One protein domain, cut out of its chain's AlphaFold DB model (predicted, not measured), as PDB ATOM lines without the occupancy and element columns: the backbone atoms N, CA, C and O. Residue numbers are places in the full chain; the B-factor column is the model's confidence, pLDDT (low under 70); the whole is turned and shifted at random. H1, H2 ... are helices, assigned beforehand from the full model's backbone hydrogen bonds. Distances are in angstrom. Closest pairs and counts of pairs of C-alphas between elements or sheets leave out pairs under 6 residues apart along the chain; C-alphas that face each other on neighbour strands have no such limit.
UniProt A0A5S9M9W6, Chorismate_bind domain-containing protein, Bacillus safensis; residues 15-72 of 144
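AT A GLANCE: This is residues 15 to 72 of the 144 residues of the protein "Chorismate_bind domain-containing protein" of Bacillus safensis (UniProt A0A5S9M9W6). This is a loose, open hook of short helices: H1, H2 and H3 follow one another away from the first printed residues, the backbone turns round at residues 52 to 56, and H4 folds back with open space between it and the other helices. The one contact between helices is that of H2 with H3, and three stretches stick out: residues 19 to 24, residues 49 to 55, of which 49 to 51 belong to H3, and residues 65 to 70. The printed part has 58 residues with four named helices, H1, H2, H3 and H4 in that order, and no named strand, and its class is all helix. It is loose, with a radius of gyration of the C-alphas of 13.4 A, and elongated, spanning 42 by 25 by 16 A.

IN THESE COORDINATES: Start at Gly 15, whose C-alpha is at (-3.496, 308.997, 19.901), and go along residues 15 to 22, which hold no named helix. Find C-alpha 23 at (-2.388, 308.343, 7.909); from there H1, residues 23 to 30, runs 11.1 A to C-alpha 30. Next comes H2, residues 34 to 37, 5.1 A long. At C-alpha 41, (11.181, 295.482, 17.538), you reach the longest helix, H3, residues 41 to 51, which covers 15.4 A. After it look for H4, residues 57 to 65, 12.8 A long, ending at C-alpha 65, (-4.272, 293.154, 3.047). Residues 66 to 72 follow it.

HOW THE PARTS SIT: Begin at H1, which touches no helix: it is apart from H2, H3 and H4. Go on to H2 and H3, which touch, with 4 pairs of C-alphas within 8 A; the closest C-alphas are those of Thr 37 and Ala 44, 5.8 A apart, and the centres are 10.7 A apart. Then look at H4, which touches no helix and is apart from H3 and from H2. In the backbones of H1, H3 and H4 you will find every O i to N i+4 pair within hydrogen-bond range, while H2 is too short for such a pair and has its one O i to N i+3 pair within range.

THE WHOLE: The two C-alphas farthest apart are those of Arg 19 and Pro 53, at 42.3 A, while those of Gly 15 and Tyr 72 are 24.2 A apart. Residues 49 to 55, of which 49 to 51 belong to H3, stand free. The printed part has no cut, and the links from H1 to H2, H2 to H3 and H3 to H4 are tight. In the B-factor column the mean pLDDT of the printed part is 75.2; look at residue 55 and residues 57 to 72 for values under 70, with a mean of 55 in H4.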
ATOM      1  N   GLY A  15      -4.200 307.722  20.028       90.81
ATOM      2  CA  GLY A  15      -3.496 308.997  19.901       90.81
ATOM      3  C   GLY A  15      -4.109 309.877  18.815       90.81
ATOM      4  O   GLY A  15      -4.860 309.397  17.967       90.81
ATOM      5  N   LYS A  16      -3.795 311.175  18.844       93.19
ATOM      6  CA  LYS A  16      -4.154 312.115  17.773       93.19
ATOM      7  C   LYS A  16      -2.971 312.263  16.825       93.19
ATOM      8  O   LYS A  16      -1.855 312.511  17.279       93.19
ATOM      9  N   LEU A  17      -3.222 312.132  15.523       92.38
ATOM     10  CA  LEU A  17      -2.211 312.405  14.503       92.38
ATOM     11  C   LEU A  17      -1.802 313.880  14.549       92.38
ATOM     12  O   LEU A  17      -2.624 314.759  14.819       92.38
ATOM     13  N   LYS A  18      -0.520 314.147  14.287       94.06
ATOM     14  CA  LYS A  18      -0.046 315.517  14.075       94.06
ATOM     15  C   LYS A  18      -0.656 316.056  12.778       94.06
ATOM     16  O   LYS A  18      -0.984 315.282  11.883       94.06
ATOM     17  N   ARG A  19      -0.789 317.382  12.687       89.94
ATOM     18  CA  ARG A  19      -1.431 318.053  11.542       89.94
ATOM     19  C   ARG A  19      -0.791 317.691  10.200       89.94
ATOM     20  O   ARG A  19      -1.517 317.499   9.236       89.94
ATOM     21  N   ASP A  20       0.527 317.516  10.184       93.56
ATOM     22  CA  ASP A  20       1.306 317.276   8.964       93.56
ATOM     23  C   ASP A  20       1.714 315.802   8.792       93.56
ATOM     24  O   ASP A  20       2.704 315.496   8.137       93.56
ATOM     25  N   THR A  21       1.005 314.866   9.432       91.38
ATOM     26  CA  THR A  21       1.282 313.427   9.305       91.38
ATOM     27  C   THR A  21       0.215 312.760   8.458       91.38
ATOM     28  O   THR A  21      -0.970 312.802   8.798       91.38
ATOM     29  N   HIS A  22       0.631 312.096   7.381       90.94
ATOM     30  CA  HIS A  22      -0.290 311.329   6.562       90.94
ATOM     31  C   HIS A  22      -0.697 310.040   7.309       90.94
ATOM     32  O   HIS A  22       0.145 309.418   7.961       90.94
ATOM     33  N   PRO A  23      -1.958 309.572   7.228       86.31
ATOM     34  CA  PRO A  23      -2.388 308.343   7.909       86.31
ATOM     35  C   PRO A  23      -1.542 307.103   7.575       86.31
ATOM     36  O   PRO A  23      -1.356 306.228   8.421       86.31
ATOM     37  N   VAL A  24      -0.989 307.044   6.361       85.06
ATOM     38  CA  VAL A  24      -0.070 305.972   5.942       85.06
ATOM     39  C   VAL A  24       1.241 306.015   6.730       85.06
ATOM     40  O   VAL A  24       1.737 304.962   7.113       85.06
ATOM     41  N   ASP A  25       1.769 307.194   7.063       85.50
ATOM     42  CA  ASP A  25       2.997 307.315   7.862       85.50
ATOM     43  C   ASP A  25       2.786 306.758   9.273       85.50
ATOM     44  O   ASP A  25       3.647 306.076   9.832       85.50
ATOM     45  N   ALA A  26       1.599 306.989   9.839       85.56
ATOM     46  CA  ALA A  26       1.219 306.421  11.124       85.56
ATOM     47  C   ALA A  26       1.158 304.889  11.069       85.56
ATOM     48  O   ALA A  26       1.694 304.222  11.957       85.56
ATOM     49  N   LEU A  27       0.581 304.327  10.003       82.69
ATOM     50  CA  LEU A  27       0.579 302.882   9.770       82.69
ATOM     51  C   LEU A  27       2.008 302.335   9.653       82.69
ATOM     52  O   LEU A  27       2.353 301.387  10.358       82.69
ATOM     53  N   MET A  28       2.847 302.956   8.821       83.75
ATOM     54  CA  MET A  28       4.232 302.530   8.598       83.75
ATOM     55  C   MET A  28       5.071 302.593   9.877       83.75
ATOM     56  O   MET A  28       5.896 301.714  10.108       83.75
ATOM     57  N   SER A  29       4.818 303.567  10.755       85.56
ATOM     58  CA  SER A  29       5.504 303.666  12.051       85.56
ATOM     59  C   SER A  29       5.152 302.520  13.013       85.56
ATOM     60  O   SER A  29       5.998 302.044  13.778       85.56
ATOM     61  N   ALA A  30       3.906 302.041  12.969       82.06
ATOM     62  CA  ALA A  30       3.436 300.938  13.800       82.06
ATOM     63  C   ALA A  30       3.772 299.567  13.194       82.06
ATOM     64  O   ALA A  30       3.870 298.581  13.930       82.06
ATOM     65  N   PHE A  31       3.998 299.508  11.882       80.19
ATOM     66  CA  PHE A  31       4.320 298.296  11.142       80.19
ATOM     67  C   PHE A  31       5.755 297.787  11.414       80.19
ATOM     68  O   PHE A  31       6.642 298.566  11.777       80.19
ATOM     69  N   PRO A  32       6.011 296.473  11.289       79.44
ATOM     70  CA  PRO A  32       5.046 295.387  11.481       79.44
ATOM     71  C   PRO A  32       4.577 295.314  12.943       79.44
ATOM     72  O   PRO A  32       5.196 295.888  13.845       79.44
ATOM     73  N   ALA A  33       3.476 294.603  13.195       77.31
ATOM     74  CA  ALA A  33       2.912 294.489  14.537       77.31
ATOM     75  C   ALA A  33       3.908 293.895  15.546       77.31
ATOM     76  O   ALA A  33       4.535 292.862  15.294       77.31
ATOM     77  N   GLY A  34       3.989 294.513  16.729       76.75
ATOM     78  CA  GLY A  34       4.838 294.035  17.828       76.75
ATOM     79  C   GLY A  34       4.522 292.595  18.247       76.75
ATOM     80  O   GLY A  34       5.427 291.834  18.555       76.75
ATOM     81  N   THR A  35       3.258 292.178  18.159       76.56
ATOM     82  CA  THR A  35       2.811 290.819  18.514       76.56
ATOM     83  C   THR A  35       3.313 289.724  17.569       76.56
ATOM     84  O   THR A  35       3.232 288.551  17.917       76.56
ATOM     85  N   LEU A  36       3.772 290.081  16.363       75.62
ATOM     86  CA  LEU A  36       4.327 289.143  15.377       75.62
ATOM     87  C   LEU A  36       5.857 289.168  15.324       75.62
ATOM     88  O   LEU A  36       6.453 288.308  14.679       75.62
ATOM     89  N   THR A  37       6.472 290.166  15.955       81.50
ATOM     90  CA  THR A  37       7.917 290.396  15.923       81.50
ATOM     91  C   THR A  37       8.513 290.179  17.303       81.50
ATOM     92  O   THR A  37       9.178 289.179  17.533       81.50
ATOM     93  N   GLY A  38       8.247 291.101  18.224       84.31
ATOM     94  CA  GLY A  38       8.752 291.096  19.589       84.31
ATOM     95  C   GLY A  38       9.192 292.489  20.032       84.31
ATOM     96  O   GLY A  38       8.914 293.498  19.375       84.31
ATOM     97  N   ALA A  39       9.900 292.546  21.157       87.81
ATOM     98  CA  ALA A  39      10.429 293.776  21.728       87.81
ATOM     99  C   ALA A  39      11.861 293.553  22.253       87.81
ATOM    100  O   ALA A  39      12.086 292.559  22.939       87.81
ATOM    101  N   PRO A  40      12.817 294.469  21.994       90.62
ATOM    102  CA  PRO A  40      12.743 295.626  21.091       90.62
ATOM    103  C   PRO A  40      12.568 295.225  19.610       90.62
ATOM    104  O   PRO A  40      13.266 294.339  19.124       90.62
ATOM    105  N   LYS A  41      11.663 295.902  18.878       87.62
ATOM    106  CA  LYS A  41      11.181 295.482  17.538       87.62
ATOM    107  C   LYS A  41      12.307 295.186  16.540       87.62
ATOM    108  O   LYS A  41      12.305 294.135  15.910       87.62
ATOM    109  N   ILE A  42      13.272 296.099  16.403       89.31
ATOM    110  CA  ILE A  42      14.371 295.956  15.431       89.31
ATOM    111  C   ILE A  42      15.214 294.718  15.747       89.31
ATOM    112  O   ILE A  42      15.489 293.926  14.849       89.31
ATOM    113  N   ARG A  43      15.574 294.511  17.021       91.38
ATOM    114  CA  ARG A  43      16.385 293.355  17.413       91.38
ATOM    115  C   ARG A  43      15.615 292.046  17.263       91.38
ATOM    116  O   ARG A  43      16.182 291.072  16.785       91.38
ATOM    117  N   ALA A  44      14.330 292.036  17.612       88.50
ATOM    118  CA  ALA A  44      13.478 290.868  17.420       88.50
ATOM    119  C   ALA A  44      13.396 290.461  15.939       88.50
ATOM    120  O   ALA A  44      13.544 289.289  15.617       88.50
ATOM    121  N   MET A  45      13.243 291.423  15.021       87.75
ATOM    122  CA  MET A  45      13.232 291.135  13.581       87.75
ATOM    123  C   MET A  45      14.565 290.578  13.070       87.75
ATOM    124  O   MET A  45      14.553 289.682  12.235       87.75
ATOM    125  N   GLN A  46      15.701 291.070  13.574       91.25
ATOM    126  CA  GLN A  46      17.016 290.518  13.224       91.25
ATOM    127  C   GLN A  46      17.144 289.060  13.669       91.25
ATOM    128  O   GLN A  46      17.525 288.218  12.868       91.25
ATOM    129  N   LEU A  47      16.753 288.756  14.911       88.50
ATOM    130  CA  LEU A  47      16.770 287.390  15.439       88.50
ATOM    131  C   LEU A  47      15.866 286.452  14.632       88.50
ATOM    132  O   LEU A  47      16.276 285.345  14.310       88.50
ATOM    133  N   LEU A  48      14.660 286.893  14.267       86.44
ATOM    134  CA  LEU A  48      13.778 286.105  13.403       86.44
ATOM    135  C   LEU A  48      14.433 285.821  12.049       86.44
ATOM    136  O   LEU A  48      14.408 284.688  11.591       86.44
ATOM    137  N   ASN A  49      15.073 286.822  11.444       87.88
ATOM    138  CA  ASN A  49      15.771 286.656  10.172       87.88
ATOM    139  C   ASN A  49      17.003 285.735  10.269       87.88
ATOM    140  O   ASN A  49      17.382 285.125   9.279       87.88
ATOM    141  N   GLU A  50      17.649 285.664  11.434       91.06
ATOM    142  CA  GLU A  50      18.773 284.753  11.694       91.06
ATOM    143  C   GLU A  50      18.301 283.305  11.929       91.06
ATOM    144  O   GLU A  50      19.005 282.366  11.564       91.06
ATOM    145  N   MET A  51      17.136 283.116  12.557       87.38
ATOM    146  CA  MET A  51      16.662 281.801  13.008       87.38
ATOM    147  C   MET A  51      15.698 281.111  12.042       87.38
ATOM    148  O   MET A  51      15.599 279.884  12.063       87.38
ATOM    149  N   GLU A  52      14.941 281.859  11.242       85.56
ATOM    150  CA  GLU A  52      13.913 281.272  10.389       85.56
ATOM    151  C   GLU A  52      14.460 280.848   9.024       85.56
ATOM    152  O   GLU A  52      15.174 281.615   8.378       85.56
ATOM    153  N   PRO A  53      14.099 279.644   8.549       80.62
ATOM    154  CA  PRO A  53      14.609 279.115   7.287       80.62
ATOM    155  C   PRO A  53      14.029 279.829   6.061       80.62
ATOM    156  O   PRO A  53      14.661 279.835   5.006       80.62
ATOM    157  N   GLU A  54      12.842 280.429   6.187       77.31
ATOM    158  CA  GLU A  54      12.160 281.125   5.098       77.31
ATOM    159  C   GLU A  54      11.824 282.573   5.477       77.31
ATOM    160  O   GLU A  54      11.339 282.831   6.585       77.31
ATOM    161  N   PRO A  55      12.006 283.533   4.552       69.88
ATOM    162  CA  PRO A  55      11.580 284.905   4.763       69.88
ATOM    163  C   PRO A  55      10.068 285.002   4.996       69.88
ATOM    164  O   PRO A  55       9.256 284.504   4.217       69.88
ATOM    165  N   ARG A  56       9.658 285.770   6.009       72.06
ATOM    166  CA  ARG A  56       8.244 286.057   6.324       72.06
ATOM    167  C   ARG A  56       7.530 286.970   5.306       72.06
ATOM    168  O   ARG A  56       6.535 287.608   5.637       72.06
ATOM    169  N   GLU A  57       7.992 287.076   4.063       63.25
ATOM    170  CA  GLU A  57       7.447 288.005   3.056       63.25
ATOM    171  C   GLU A  57       5.937 287.828   2.824       63.25
ATOM    172  O   GLU A  57       5.195 288.810   2.719       63.25
ATOM    173  N   ASN A  58       5.467 286.580   2.830       59.12
ATOM    174  CA  ASN A  58       4.054 286.239   2.657       59.12
ATOM    175  C   ASN A  58       3.202 286.663   3.867       59.12
ATOM    176  O   ASN A  58       2.065 287.113   3.707       59.12
ATOM    177  N   VAL A  59       3.783 286.610   5.071       59.22
ATOM    178  CA  VAL A  59       3.171 287.075   6.324       59.22
ATOM    179  C   VAL A  59       2.935 288.572   6.283       59.22
ATOM    180  O   VAL A  59       1.840 289.047   6.586       59.22
ATOM    181  N   TRP A  60       3.956 289.318   5.872       58.50
ATOM    182  CA  TRP A  60       3.909 290.772   5.821       58.50
ATOM    183  C   TRP A  60       2.941 291.270   4.747       58.50
ATOM    184  O   TRP A  60       2.134 292.160   5.022       58.50
ATOM    185  N   ARG A  61       2.954 290.656   3.554       52.12
ATOM    186  CA  ARG A  61       2.042 290.996   2.445       52.12
ATOM    187  C   ARG A  61       0.577 290.790   2.813       52.12
ATOM    188  O   ARG A  61      -0.246 291.672   2.565       52.12
ATOM    189  N   LEU A  62       0.246 289.655   3.426       51.97
ATOM    190  CA  LEU A  62      -1.135 289.341   3.781       51.97
ATOM    191  C   LEU A  62      -1.610 290.156   4.997       51.97
ATOM    192  O   LEU A  62      -2.765 290.571   5.024       51.97
ATOM    193  N   TYR A  63      -0.721 290.492   5.944       54.75
ATOM    194  CA  TYR A  63      -1.032 291.399   7.058       54.75
ATOM    195  C   TYR A  63      -1.431 292.809   6.582       54.75
ATOM    196  O   TYR A  63      -2.360 293.401   7.131       54.75
ATOM    197  N   CYS A  64      -0.791 293.323   5.525       50.00
ATOM    198  CA  CYS A  64      -1.180 294.589   4.892       50.00
ATOM    199  C   CYS A  64      -2.561 294.524   4.213       50.00
ATOM    200  O   CYS A  64      -3.268 295.528   4.188       50.00
ATOM    201  N   LEU A  65      -2.970 293.355   3.700       47.75
ATOM    202  CA  LEU A  65      -4.272 293.154   3.047       47.75
ATOM    203  C   LEU A  65      -5.421 292.902   4.050       47.75
ATOM    204  O   LEU A  65      -6.560 293.284   3.797       47.75
ATOM    205  N   TYR A  66      -5.129 292.270   5.194       46.25
ATOM    206  CA  TYR A  66      -6.117 291.783   6.175       46.25
ATOM    207  C   TYR A  66      -6.337 292.689   7.399       46.25
ATOM    208  O   TYR A  66      -6.952 292.264   8.381       46.25
ATOM    209  N   TRP A  67      -5.903 293.953   7.348       43.34
ATOM    210  CA  TRP A  67      -5.987 294.911   8.465       43.34
ATOM    211  C   TRP A  67      -7.419 295.196   8.983       43.34
ATOM    212  O   TRP A  67      -7.593 295.914   9.965       43.34
ATOM    213  N   ILE A  68      -8.467 294.605   8.395       35.75
ATOM    214  CA  ILE A  68      -9.863 294.895   8.745       35.75
ATOM    215  C   ILE A  68     -10.509 293.918   9.756       35.75
ATOM    216  O   ILE A  68     -11.416 294.365  10.458       35.75
ATOM    217  N   ARG A  69     -10.105 292.645   9.960       31.52
ATOM    218  CA  ARG A  69     -10.891 291.746  10.869       31.52
ATOM    219  C   ARG A  69     -10.152 290.630  11.632       31.52
ATOM    220  O   ARG A  69     -10.502 289.465  11.483       31.52
ATOM    221  N   ARG A  70      -9.369 291.013  12.651       37.16
ATOM    222  CA  ARG A  70      -8.867 290.192  13.793       37.16
ATOM    223  C   ARG A  70      -7.428 289.695  13.646       37.16
ATOM    224  O   ARG A  70      -6.936 289.418  12.561       37.16
ATOM    225  N   GLN A  71      -6.764 289.607  14.801       41.56
ATOM    226  CA  GLN A  71      -5.430 289.043  14.956       41.56
ATOM    227  C   GLN A  71      -5.464 287.549  14.646       41.56
ATOM    228  O   GLN A  71      -5.880 286.746  15.479       41.56
ATOM    229  N   TYR A  72      -4.994 287.182  13.463       42.97
ATOM    230  CA  TYR A  72      -4.614 285.811  13.180       42.97
ATOM    231  C   TYR A  72      -3.097 285.790  13.050       42.97
ATOM    232  O   TYR A  72      -2.519 286.371  12.137       42.97
TER     233      TYR A  72